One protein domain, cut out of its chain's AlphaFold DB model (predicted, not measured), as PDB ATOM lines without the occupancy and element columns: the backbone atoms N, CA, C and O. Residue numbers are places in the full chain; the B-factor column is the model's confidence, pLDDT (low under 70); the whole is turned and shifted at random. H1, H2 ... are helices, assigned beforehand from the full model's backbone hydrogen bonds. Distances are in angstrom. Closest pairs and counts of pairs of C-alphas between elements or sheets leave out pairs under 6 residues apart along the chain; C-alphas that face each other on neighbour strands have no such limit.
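AT A GLANCE: This is residues 177 to 232 and 243 to 284 of the 402 residues of an uncharacterized protein of Thermothielavioides terrestris (strain ATCC 38088 / NRRL 8126) (UniProt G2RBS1). A long helical arm, H1, reaches from a small head where H2 and H5 lie side by side and H3 packs on H1's end. The printed part has 98 residues, five named helices and no named strand: all helix. It is loose, radius of gyration of the C-alphas 15.7 A, spanning 56 by 29 by 22 A.

HOW THE PARTS SIT: H1, residues 179 to 202, touches H3, residues 251 to 257, with residues 198 to 202 alone, closest at the C-alphas of Trp 202 and Met 257, 5.5 A. H3 touches H4, residues 261 to 264. H2, residues 216 to 225, and H5, residues 267 to 280, run opposite ways and touch, closest at the C-alphas of Val 219 and Val 271, 6.0 A. In H1, H2, H3 and H5 every O i to N i+4 pair is within hydrogen-bond range.

IN THESE COORDINATES: Find C-alpha 179 at (135.091, 156.220, 130.511), where H1 begins its 34.1 A; H5 ends at C-alpha 280, (101.858, 129.037, 122.562).

THE WHOLE: Residues 233 to 242 are cut out; C-alphas 232 and 243 are 16.8 A apart. H1 to H2 is a long link. Look for pLDDT under 70 at residues 177, 229 to 232 and 243 to 247.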
ATOM      1  N   THR A 177     140.697 156.842 126.089       66.81
ATOM      2  CA  THR A 177     139.562 156.079 126.620       66.81
ATOM      3  C   THR A 177     138.564 157.018 127.279       66.81
ATOM      4  O   THR A 177     138.785 157.478 128.392       66.81
ATOM      5  N   ASN A 178     137.428 157.259 126.622       76.50
ATOM      6  CA  ASN A 178     136.307 157.946 127.253       76.50
ATOM      7  C   ASN A 178     135.587 156.960 128.206       76.50
ATOM      8  O   ASN A 178     134.960 156.005 127.724       76.50
ATOM      9  N   PRO A 179     135.658 157.152 129.538       75.88
ATOM     10  CA  PRO A 179     135.091 156.220 130.511       75.88
ATOM     11  C   PRO A 179     133.563 156.119 130.409       75.88
ATOM     12  O   PRO A 179     133.003 155.055 130.679       75.88
ATOM     13  N   GLU A 180     132.884 157.183 129.974       75.44
ATOM     14  CA  GLU A 180     131.434 157.183 129.766       75.44
ATOM     15  C   GLU A 180     131.050 156.289 128.588       75.44
ATOM     16  O   GLU A 180     130.132 155.470 128.694       75.44
ATOM     17  N   MET A 181     131.806 156.380 127.490       78.75
ATOM     18  CA  MET A 181     131.623 155.506 126.332       78.75
ATOM     19  C   MET A 181     131.905 154.050 126.697       78.75
ATOM     20  O   MET A 181     131.113 153.172 126.359       78.75
ATOM     21  N   ASP A 182     132.975 153.780 127.447       81.94
ATOM     22  CA  ASP A 182     133.301 152.443 127.953       81.94
ATOM     23  C   ASP A 182     132.186 151.882 128.852       81.94
ATOM     24  O   ASP A 182     131.793 150.716 128.720       81.94
ATOM     25  N   ALA A 183     131.632 152.704 129.747       82.88
ATOM     26  CA  ALA A 183     130.507 152.330 130.597       82.88
ATOM     27  C   ALA A 183     129.246 152.044 129.770       82.88
ATOM     28  O   ALA A 183     128.548 151.056 130.026       82.88
ATOM     29  N   LEU A 184     128.972 152.851 128.743       86.38
ATOM     30  CA  LEU A 184     127.864 152.645 127.814       86.38
ATOM     31  C   LEU A 184     128.037 151.346 127.017       86.38
ATOM     32  O   LEU A 184     127.097 150.551 126.929       86.38
ATOM     33  N   PHE A 185     129.244 151.061 126.521       88.62
ATOM     34  CA  PHE A 185     129.561 149.791 125.865       88.62
ATOM     35  C   PHE A 185     129.336 148.602 126.800       88.62
ATOM     36  O   PHE A 185     128.715 147.615 126.399       88.62
ATOM     37  N   GLN A 186     129.773 148.688 128.058       90.88
ATOM     38  CA  GLN A 186     129.539 147.630 129.045       90.88
ATOM     39  C   GLN A 186     128.049 147.425 129.334       90.88
ATOM     40  O   GLN A 186     127.590 146.282 129.375       90.88
ATOM     41  N   ARG A 187     127.274 148.508 129.491       88.38
ATOM     42  CA  ARG A 187     125.813 148.436 129.656       88.38
ATOM     43  C   ARG A 187     125.159 147.779 128.443       88.38
ATOM     44  O   ARG A 187     124.355 146.867 128.617       88.38
ATOM     45  N   MET A 188     125.554 148.158 127.228       94.06
ATOM     46  CA  MET A 188     125.042 147.552 125.997       94.06
ATOM     47  C   MET A 188     125.363 146.052 125.920       94.06
ATOM     48  O   MET A 188     124.502 145.263 125.535       94.06
ATOM     49  N   VAL A 189     126.576 145.634 126.295       95.00
ATOM     50  CA  VAL A 189     126.954 144.211 126.328       95.00
ATOM     51  C   VAL A 189     126.101 143.435 127.334       95.00
ATOM     52  O   VAL A 189     125.616 142.357 126.998       95.00
ATOM     53  N   ARG A 190     125.857 143.992 128.529       92.50
ATOM     54  CA  ARG A 190     124.981 143.370 129.537       92.50
ATOM     55  C   ARG A 190     123.552 143.211 129.025       92.50
ATOM     56  O   ARG A 190     123.012 142.119 129.119       92.50
ATOM     57  N   VAL A 191     122.988 144.252 128.411       93.12
ATOM     58  CA  VAL A 191     121.635 144.202 127.828       93.12
ATOM     59  C   VAL A 191     121.548 143.164 126.709       93.12
ATOM     60  O   VAL A 191     120.584 142.411 126.639       93.12
ATOM     61  N   LYS A 192     122.568 143.061 125.849       94.56
ATOM     62  CA  LYS A 192     122.604 142.024 124.806       94.56
ATOM     63  C   LYS A 192     122.608 140.615 125.395       94.56
ATOM     64  O   LYS A 192     121.921 139.742 124.871       94.56
ATOM     65  N   GLU A 193     123.371 140.396 126.460       94.62
ATOM     66  CA  GLU A 193     123.423 139.100 127.134       94.62
ATOM     67  C   GLU A 193     122.107 138.781 127.855       94.62
ATOM     68  O   GLU A 193     121.603 137.667 127.741       94.62
ATOM     69  N   GLU A 194     121.501 139.770 128.510       93.44
ATOM     70  CA  GLU A 194     120.184 139.668 129.142       93.44
ATOM     71  C   GLU A 194     119.106 139.275 128.122       93.44
ATOM     72  O   GLU A 194     118.410 138.280 128.320       93.44
ATOM     73  N   ILE A 195     119.041 139.961 126.973       93.69
ATOM     74  CA  ILE A 195     118.129 139.623 125.866       93.69
ATOM     75  C   ILE A 195     118.396 138.203 125.355       93.69
ATOM     76  O   ILE A 195     117.459 137.455 125.079       93.69
ATOM     77  N   ARG A 196     119.669 137.805 125.223       95.81
ATOM     78  CA  ARG A 196     120.041 136.461 124.760       95.81
ATOM     79  C   ARG A 196     119.537 135.382 125.720       95.81
ATOM     80  O   ARG A 196     118.973 134.386 125.267       95.81
ATOM     81  N   VAL A 197     119.730 135.576 127.025       94.81
ATOM     82  CA  VAL A 197     119.281 134.649 128.074       94.81
ATOM     83  C   VAL A 197     117.756 134.626 128.162       94.81
ATOM     84  O   VAL A 197     117.172 133.545 128.144       94.81
ATOM     85  N   SER A 198     117.108 135.791 128.179       93.56
ATOM     86  CA  SER A 198     115.648 135.936 128.174       93.56
ATOM     87  C   SER A 198     115.025 135.213 126.980       93.56
ATOM     88  O   SER A 198     114.147 134.372 127.162       93.56
ATOM     89  N   LYS A 199     115.551 135.428 125.769       94.25
ATOM     90  CA  LYS A 199     115.076 134.752 124.556       94.25
ATOM     91  C   LYS A 199     115.240 133.236 124.638       94.25
ATOM     92  O   LYS A 199     114.346 132.512 124.216       94.25
ATOM     93  N   MET A 200     116.353 132.749 125.191       94.12
ATOM     94  CA  MET A 200     116.572 131.314 125.387       94.12
ATOM     95  C   MET A 200     115.563 130.716 126.380       94.12
ATOM     96  O   MET A 200     115.022 129.646 126.118       94.12
ATOM     97  N   LYS A 201     115.281 131.408 127.492       93.50
ATOM     98  CA  LYS A 201     114.262 130.988 128.468       93.50
ATOM     99  C   LYS A 201     112.853 131.025 127.864       93.50
ATOM    100  O   LYS A 201     112.091 130.086 128.066       93.50
ATOM    101  N   TRP A 202     112.547 132.050 127.069       91.19
ATOM    102  CA  TRP A 202     111.274 132.187 126.360       91.19
ATOM    103  C   TRP A 202     111.059 131.070 125.339       91.19
ATOM    104  O   TRP A 202     109.973 130.520 125.221       91.19
ATOM    105  N   GLN A 203     112.100 130.697 124.596       91.00
ATOM    106  CA  GLN A 203     112.022 129.635 123.592       91.00
ATOM    107  C   GLN A 203     112.037 128.223 124.189       91.00
ATOM    108  O   GLN A 203     111.838 127.264 123.451       91.00
ATOM    109  N   ALA A 204     112.268 128.074 125.497       89.88
ATOM    110  CA  ALA A 204     112.223 126.769 126.139       89.88
ATOM    111  C   ALA A 204     110.816 126.166 126.017       89.88
ATOM    112  O   ALA A 204     109.818 126.834 126.305       89.88
ATOM    113  N   GLU A 205     110.752 124.904 125.594       85.81
ATOM    114  CA  GLU A 205     109.501 124.158 125.471       85.81
ATOM    115  C   GLU A 205     108.839 124.005 126.841       85.81
ATOM    116  O   GLU A 205     109.474 123.585 127.811       85.81
ATOM    117  N   VAL A 206     107.551 124.349 126.915       86.25
ATOM    118  CA  VAL A 206     106.746 124.182 128.126       86.25
ATOM    119  C   VAL A 206     106.109 122.806 128.083       86.25
ATOM    120  O   VAL A 206     105.310 122.517 127.192       86.25
ATOM    121  N   ARG A 207     106.451 121.958 129.049       86.50
ATOM    122  CA  ARG A 207     105.848 120.625 129.181       86.50
ATOM    123  C   ARG A 207     104.446 120.704 129.777       86.50
ATOM    124  O   ARG A 207     104.087 121.706 130.393       86.50
ATOM    125  N   GLN A 208     103.664 119.635 129.645       83.75
ATOM    126  CA  GLN A 208     102.271 119.594 130.114       83.75
ATOM    127  C   GLN A 208     102.130 119.812 131.628       83.75
ATOM    128  O   GLN A 208     101.174 120.452 132.066       83.75
ATOM    129  N   TYR A 209     103.103 119.340 132.410       86.38
ATOM    130  CA  TYR A 209     103.124 119.473 133.872       86.38
ATOM    131  C   TYR A 209     104.129 120.512 134.377       86.38
ATOM    132  O   TYR A 209     104.456 120.525 135.559       86.38
ATOM    133  N   ASP A 210     104.639 121.377 133.498       87.75
ATOM    134  CA  ASP A 210     105.653 122.359 133.871       87.75
ATOM    135  C   ASP A 210     105.060 123.439 134.801       87.75
ATOM    136  O   ASP A 210     104.048 124.055 134.444       87.75
ATOM    137  N   PRO A 211     105.684 123.744 135.958       85.88
ATOM    138  CA  PRO A 211     105.282 124.881 136.791       85.88
ATOM    139  C   PRO A 211     105.299 126.219 136.033       85.88
ATOM    140  O   PRO A 211     104.610 127.157 136.426       85.88
ATOM    141  N   LYS A 212     106.037 126.324 134.922       88.62
ATOM    142  CA  LYS A 212     106.064 127.511 134.053       88.62
ATOM    143  C   LYS A 212     104.816 127.694 133.185       88.62
ATOM    144  O   LYS A 212     104.725 128.694 132.472       88.62
ATOM    145  N   ARG A 213     103.860 126.758 133.197       89.19
ATOM    146  CA  ARG A 213     102.576 126.947 132.501       89.19
ATOM    147  C   ARG A 213     101.831 128.121 133.102       89.19
ATOM    148  O   ARG A 213     101.838 128.282 134.313       89.19
ATOM    149  N   ILE A 214     101.207 128.933 132.258       90.44
ATOM    150  CA  ILE A 214     100.481 130.144 132.642       90.44
ATOM    151  C   ILE A 214      99.004 129.815 132.550       90.44
ATOM    152  O   ILE A 214      98.563 129.175 131.602       90.44
ATOM    153  N   THR A 215      98.246 130.234 133.549       88.19
ATOM    154  CA  THR A 215      96.793 130.096 133.560       88.19
ATOM    155  C   THR A 215      96.139 131.431 133.227       88.19
ATOM    156  O   THR A 215      96.730 132.489 133.428       88.19
ATOM    157  N   GLU A 216      94.893 131.417 132.759       89.38
ATOM    158  CA  GLU A 216      94.118 132.653 132.556       89.38
ATOM    159  C   GLU A 216      94.009 133.465 133.851       89.38
ATOM    160  O   GLU A 216      94.123 134.688 133.834       89.38
ATOM    161  N   ARG A 217      93.900 132.777 134.994       87.38
ATOM    162  CA  ARG A 217      93.918 133.398 136.320       87.38
ATOM    163  C   ARG A 217      95.200 134.185 136.573       87.38
ATOM    164  O   ARG A 217      95.124 135.241 137.178       87.38
ATOM    165  N   ASP A 218      96.350 133.692 136.125       88.69
ATOM    166  CA  ASP A 218      97.629 134.396 136.263       88.69
ATOM    167  C   ASP A 218      97.683 135.659 135.400       88.69
ATOM    168  O   ASP A 218      98.211 136.681 135.823       88.69
ATOM    169  N   VAL A 219      97.126 135.596 134.188       91.88
ATOM    170  CA  VAL A 219      97.041 136.765 133.304       91.88
ATOM    171  C   VAL A 219      96.142 137.828 133.929       91.88
ATOM    172  O   VAL A 219      96.526 138.992 133.992       91.88
ATOM    173  N   LEU A 220      94.970 137.421 134.421       90.31
ATOM    174  CA  LEU A 220      94.028 138.317 135.090       90.31
ATOM    175  C   LEU A 220      94.618 138.884 136.379       90.31
ATOM    176  O   LEU A 220      94.496 140.076 136.628       90.31
ATOM    177  N   ALA A 221      95.302 138.055 137.164       88.00
ATOM    178  CA  ALA A 221      96.009 138.483 138.361       88.00
ATOM    179  C   ALA A 221      96.987 139.618 138.064       88.00
ATOM    180  O   ALA A 221      96.907 140.677 138.674       88.00
ATOM    181  N   VAL A 222      97.861 139.424 137.075       89.44
ATOM    182  CA  VAL A 222      98.840 140.447 136.700       89.44
ATOM    183  C   VAL A 222      98.157 141.678 136.099       89.44
ATOM    184  O   VAL A 222      98.595 142.795 136.347       89.44
ATOM    185  N   ALA A 223      97.065 141.508 135.353       90.44
ATOM    186  CA  ALA A 223      96.318 142.630 134.788       90.44
ATOM    187  C   ALA A 223      95.624 143.493 135.857       90.44
ATOM    188  O   ALA A 223      95.576 144.710 135.705       90.44
ATOM    189  N   PHE A 224      95.092 142.881 136.921       88.56
ATOM    190  CA  PHE A 224      94.374 143.593 137.983       88.56
ATOM    191  C   PHE A 224      95.289 144.109 139.095       88.56
ATOM    192  O   PHE A 224      95.078 145.218 139.580       88.56
ATOM    193  N   PHE A 225      96.286 143.324 139.504       84.19
ATOM    194  CA  PHE A 225      97.147 143.633 140.653       84.19
ATOM    195  C   PHE A 225      98.540 144.126 140.257       84.19
ATOM    196  O   PHE A 225      99.312 144.532 141.123       84.19
ATOM    197  N   GLY A 226      98.863 144.121 138.965       84.25
ATOM    198  CA  GLY A 226     100.200 144.421 138.472       84.25
ATOM    199  C   GLY A 226     101.156 143.235 138.606       84.25
ATOM    200  O   GLY A 226     100.784 142.128 139.003       84.25
ATOM    201  N   ALA A 227     102.413 143.446 138.216       77.00
ATOM    202  CA  ALA A 227     103.424 142.409 138.345       77.00
ATOM    203  C   ALA A 227     103.830 142.211 139.813       77.00
ATOM    204  O   ALA A 227     103.926 143.185 140.562       77.00
ATOM    205  N   PRO A 228     104.109 140.964 140.233       73.44
ATOM    206  CA  PRO A 228     104.576 140.692 141.584       73.44
ATOM    207  C   PRO A 228     105.885 141.446 141.840       73.44
ATOM    208  O   PRO A 228     106.852 141.314 141.084       73.44
ATOM    209  N   HIS A 229     105.916 142.231 142.912       68.69
ATOM    210  CA  HIS A 229     107.139 142.840 143.417       68.69
ATOM    211  C   HIS A 229     107.800 141.885 144.408       68.69
ATOM    212  O   HIS A 229     107.111 141.280 145.231       68.69
ATOM    213  N   ASP A 230     109.126 141.747 144.333       64.44
ATOM    214  CA  ASP A 230     109.877 141.047 145.372       64.44
ATOM    215  C   ASP A 230     109.719 141.854 146.664       64.44
ATOM    216  O   ASP A 230     110.167 142.998 146.773       64.44
ATOM    217  N   SER A 231     108.970 141.296 147.611       54.00
ATOM    218  CA  SER A 231     108.624 141.930 148.878       54.00
ATOM    219  C   SER A 231     109.829 141.926 149.819       54.00
ATOM    220  O   SER A 231     109.806 141.248 150.840       54.00
ATOM    221  N   ASP A 232     110.884 142.661 149.472       44.19
ATOM    222  CA  ASP A 232     112.123 142.687 150.255       44.19
ATOM    223  C   ASP A 232     112.311 143.963 151.096       44.19
ATOM    224  O   ASP A 232     113.309 144.056 151.803       44.19
ATOM    225  N   ALA A 243      97.556 134.730 151.530       46.28
ATOM    226  CA  ALA A 243      97.748 134.057 150.247       46.28
ATOM    227  C   ALA A 243      97.979 135.050 149.092       46.28
ATOM    228  O   ALA A 243      97.320 136.093 149.088       46.28
ATOM    229  N   PRO A 244      98.842 134.728 148.102       50.97
ATOM    230  CA  PRO A 244      99.100 135.635 146.991       50.97
ATOM    231  C   PRO A 244      97.750 136.095 146.423       50.97
ATOM    232  O   PRO A 244      96.915 135.232 146.102       50.97
ATOM    233  N   PRO A 245      97.475 137.415 146.416       52.25
ATOM    234  CA  PRO A 245      96.158 137.947 146.116       52.25
ATOM    235  C   PRO A 245      95.880 137.655 144.647       52.25
ATOM    236  O   PRO A 245      96.311 138.371 143.760       52.25
ATOM    237  N   LEU A 246      95.205 136.526 144.425       55.50
ATOM    238  CA  LEU A 246      94.857 135.941 143.135       55.50
ATOM    239  C   LEU A 246      96.085 135.622 142.259       55.50
ATOM    240  O   LEU A 246      96.678 136.493 141.658       55.50
ATOM    241  N   GLY A 247      96.421 134.334 142.113       59.84
ATOM    242  CA  GLY A 247      97.439 133.852 141.164       59.84
ATOM    243  C   GLY A 247      98.702 133.313 141.840       59.84
ATOM    244  O   GLY A 247      98.968 133.604 143.000       59.84
ATOM    245  N   TYR A 248      99.466 132.483 141.124       70.00
ATOM    246  CA  TYR A 248     100.733 131.916 141.628       70.00
ATOM    247  C   TYR A 248     101.950 132.510 140.907       70.00
ATOM    248  O   TYR A 248     103.004 131.878 140.841       70.00
ATOM    249  N   VAL A 249     101.794 133.683 140.286       81.88
ATOM    250  CA  VAL A 249     102.881 134.332 139.550       81.88
ATOM    251  C   VAL A 249     103.792 135.037 140.538       81.88
ATOM    252  O   VAL A 249     103.380 135.971 141.215       81.88
ATOM    253  N   THR A 250     105.042 134.599 140.589       84.88
ATOM    254  CA  THR A 250     106.121 135.274 141.316       84.88
ATOM    255  C   THR A 250     107.091 135.909 140.327       84.88
ATOM    256  O   THR A 250     107.150 135.517 139.155       84.88
ATOM    257  N   ARG A 251     107.892 136.876 140.780       86.25
ATOM    258  CA  ARG A 251     108.905 137.507 139.926       86.25
ATOM    259  C   ARG A 251     109.964 136.507 139.462       86.25
ATOM    260  O   ARG A 251     110.304 136.466 138.282       86.25
ATOM    261  N   GLY A 252     110.358 135.586 140.343       87.06
ATOM    262  CA  GLY A 252     111.200 134.443 139.983       87.06
ATOM    263  C   GLY A 252     110.585 133.552 138.896       87.06
ATOM    264  O   GLY A 252     111.299 133.078 138.008       87.06
ATOM    265  N   LEU A 253     109.258 133.360 138.897       88.06
ATOM    266  CA  LEU A 253     108.576 132.632 137.825       88.06
ATOM    267  C   LEU A 253     108.661 133.395 136.497       88.06
ATOM    268  O   LEU A 253     109.018 132.787 135.487       88.06
ATOM    269  N   LEU A 254     108.391 134.706 136.498       91.00
ATOM    270  CA  LEU A 254     108.513 135.579 135.322       91.00
ATOM    271  C   LEU A 254     109.929 135.525 134.725       91.00
ATOM    272  O   LEU A 254     110.075 135.242 133.530       91.00
ATOM    273  N   ASP A 255     110.968 135.657 135.553       91.19
ATOM    274  CA  ASP A 255     112.356 135.534 135.095       91.19
ATOM    275  C   ASP A 255     112.651 134.127 134.555       91.19
ATOM    276  O   ASP A 255     113.301 133.971 133.518       91.19
ATOM    277  N   SER A 256     112.131 133.071 135.188       90.00
ATOM    278  CA  SER A 256     112.313 131.692 134.708       90.00
ATOM    279  C   SER A 256     111.664 131.424 133.338       90.00
ATOM    280  O   SER A 256     112.087 130.497 132.631       90.00
ATOM    281  N   MET A 257     110.665 132.233 132.968       90.56
ATOM    282  CA  MET A 257     109.995 132.235 131.664       90.56
ATOM    283  C   MET A 257     110.685 133.149 130.645       90.56
ATOM    284  O   MET A 257     110.356 133.099 129.464       90.56
ATOM    285  N   GLY A 258     111.664 133.949 131.072       91.44
ATOM    286  CA  GLY A 258     112.373 134.898 130.220       91.44
ATOM    287  C   GLY A 258     111.746 136.288 130.174       91.44
ATOM    288  O   GLY A 258     112.119 137.072 129.306       91.44
ATOM    289  N   VAL A 259     110.827 136.624 131.079       92.19
ATOM    290  CA  VAL A 259     110.368 138.006 131.264       92.19
ATOM    291  C   VAL A 259     111.369 138.707 132.181       92.19
ATOM    292  O   VAL A 259     111.483 138.368 133.353       92.19
ATOM    293  N   THR A 260     112.138 139.643 131.631       90.50
ATOM    294  CA  THR A 260     113.137 140.418 132.387       90.50
ATOM    295  C   THR A 260     112.464 141.399 133.337       90.50
ATOM    296  O   THR A 260     111.393 141.905 133.004       90.50
ATOM    297  N   ASP A 261     113.143 141.788 134.416       88.00
ATOM    298  CA  ASP A 261     112.648 142.765 135.399       88.00
ATOM    299  C   ASP A 261     112.103 144.052 134.767       88.00
ATOM    300  O   ASP A 261     111.019 144.503 135.110       88.00
ATOM    301  N   ARG A 262     112.791 144.580 133.748       86.75
ATOM    302  CA  ARG A 262     112.367 145.799 133.034       86.75
ATOM    303  C   ARG A 262     111.025 145.665 132.324       86.75
ATOM    304  O   ARG A 262     110.339 146.656 132.127       86.75
ATOM    305  N   ILE A 263     110.714 144.455 131.863       87.88
ATOM    306  CA  ILE A 263     109.431 144.150 131.230       87.88
ATOM    307  C   ILE A 263     108.407 143.860 132.322       87.88
ATOM    308  O   ILE A 263     107.284 144.323 132.198       87.88
ATOM    309  N   ALA A 264     108.805 143.135 133.376       88.19
ATOM    310  CA  ALA A 264     107.951 142.823 134.516       88.19
ATOM    311  C   ALA A 264     107.374 144.094 135.159       88.19
ATOM    312  O   ALA A 264     106.206 144.106 135.515       88.19
ATOM    313  N   ASP A 265     108.147 145.179 135.242       87.75
ATOM    314  CA  ASP A 265     107.669 146.452 135.801       87.75
ATOM    315  C   ASP A 265     106.579 147.129 134.945       87.75
ATOM    316  O   ASP A 265     105.793 147.924 135.458       87.75
ATOM    317  N   ASP A 266     106.487 146.793 133.655       91.50
ATOM    318  CA  ASP A 266     105.422 147.256 132.771       91.50
ATOM    319  C   ASP A 266     104.306 146.203 132.675       91.50
ATOM    320  O   ASP A 266     104.425 145.161 132.014       91.50
ATOM    321  N   VAL A 267     103.179 146.500 133.326       91.06
ATOM    322  CA  VAL A 267     102.004 145.621 133.377       91.06
ATOM    323  C   VAL A 267     101.479 145.304 131.977       91.06
ATOM    324  O   VAL A 267     101.174 144.146 131.690       91.06
ATOM    325  N   HIS A 268     101.415 146.284 131.072       93.38
ATOM    326  CA  HIS A 268     100.880 146.072 129.726       93.38
ATOM    327  C   HIS A 268     101.756 145.107 128.927       93.38
ATOM    328  O   HIS A 268     101.246 144.161 128.315       93.38
ATOM    329  N   HIS A 269     103.075 145.301 128.966       93.62
ATOM    330  CA  HIS A 269     104.007 144.409 128.280       93.62
ATOM    331  C   HIS A 269     104.035 143.018 128.918       93.62
ATOM    332  O   HIS A 269     104.063 142.016 128.197       93.62
ATOM    333  N   THR A 270     103.968 142.936 130.246       92.69
ATOM    334  CA  THR A 270     103.923 141.658 130.965       92.69
ATOM    335  C   THR A 270     102.671 140.870 130.605       92.69
ATOM    336  O   THR A 270     102.782 139.718 130.191       92.69
ATOM    337  N   VAL A 271     101.488 141.486 130.669       94.06
ATOM    338  CA  VAL A 271     100.218 140.849 130.286       94.06
ATOM    339  C   VAL A 271     100.260 140.388 128.829       94.06
ATOM    340  O   VAL A 271      99.899 139.248 128.539       94.06
ATOM    341  N   HIS A 272     100.762 141.222 127.913       94.94
ATOM    342  CA  HIS A 272     100.904 140.849 126.506       94.94
ATOM    343  C   HIS A 272     101.813 139.622 126.320       94.94
ATOM    344  O   HIS A 272     101.484 138.703 125.566       94.94
ATOM    345  N   MET A 273     102.942 139.569 127.033       93.62
ATOM    346  CA  MET A 273     103.829 138.407 127.024       93.62
ATOM    347  C   MET A 273     103.115 137.173 127.584       93.62
ATOM    348  O   MET A 273     103.075 136.138 126.922       93.62
ATOM    349  N   LEU A 274     102.476 137.269 128.751       93.06
ATOM    350  CA  LEU A 274     101.764 136.141 129.354       93.06
ATOM    351  C   LEU A 274     100.651 135.601 128.440       93.06
ATOM    352  O   LEU A 274     100.547 134.387 128.274       93.06
ATOM    353  N   LEU A 275      99.887 136.476 127.781       94.69
ATOM    354  CA  LEU A 275      98.873 136.099 126.789       94.69
ATOM    355  C   LEU A 275      99.476 135.382 125.583       94.69
ATOM    356  O   LEU A 275      98.952 134.361 125.136       94.69
ATOM    357  N   ARG A 276     100.593 135.891 125.053       93.81
ATOM    358  CA  ARG A 276     101.315 135.225 123.964       93.81
ATOM    359  C   ARG A 276     101.748 133.824 124.383       93.81
ATOM    360  O   ARG A 276     101.561 132.870 123.636       93.81
ATOM    361  N   ARG A 277     102.285 133.697 125.592       90.69
ATOM    362  CA  ARG A 277     102.745 132.417 126.122       90.69
ATOM    363  C   ARG A 277     101.588 131.451 126.361       90.69
ATOM    364  O   ARG A 277     101.732 130.283 126.034       90.69
ATOM    365  N   LEU A 278     100.450 131.930 126.862       91.38
ATOM    366  CA  LEU A 278      99.229 131.139 127.029       91.38
ATOM    367  C   LEU A 278      98.758 130.543 125.691       91.38
ATOM    368  O   LEU A 278      98.376 129.379 125.648       91.38
ATOM    369  N   ARG A 279      98.851 131.306 124.592       90.75
ATOM    370  CA  ARG A 279      98.515 130.834 123.233       90.75
ATOM    371  C   ARG A 279      99.505 129.805 122.679       90.75
ATOM    372  O   ARG A 279      99.106 128.933 121.920       90.75
ATOM    373  N   GLU A 280     100.784 129.934 123.019       88.50
ATOM    374  CA  GLU A 280     101.858 129.037 122.562       88.50
ATOM    375  C   GLU A 280     101.965 127.750 123.411       88.50
ATOM    376  O   GLU A 280     102.656 126.809 123.019       88.50
ATOM    377  N   GLN A 281     101.321 127.693 124.581       87.31
ATOM    378  CA  GLN A 281     101.397 126.542 125.484       87.31
ATOM    379  C   GLN A 281     100.597 125.339 124.963       87.31
ATOM    380  O   GLN A 281      99.487 125.506 124.457       87.31
ATOM    381  N   PRO A 282     101.103 124.103 125.149       82.94
ATOM    382  CA  PRO A 282     100.339 122.916 124.797       82.94
ATOM    383  C   PRO A 282      99.094 122.805 125.680       82.94
ATOM    384  O   PRO A 282      99.140 123.072 126.890       82.94
ATOM    385  N   SER A 283      97.982 122.383 125.081       80.25
ATOM    386  CA  SER A 283      96.767 122.041 125.816       80.25
ATOM    387  C   SER A 283      97.005 120.824 126.716       80.25
ATOM    388  O   SER A 283      97.865 119.977 126.456       80.25
ATOM    389  N   LEU A 284      96.255 120.749 127.819       77.88
ATOM    390  CA  LEU A 284      96.274 119.586 128.706       77.88
ATOM    391  C   LEU A 284      95.533 118.433 128.026       77.88
ATOM    392  O   LEU A 284      94.320 118.296 128.170       77.88
TER     393      LEU A 284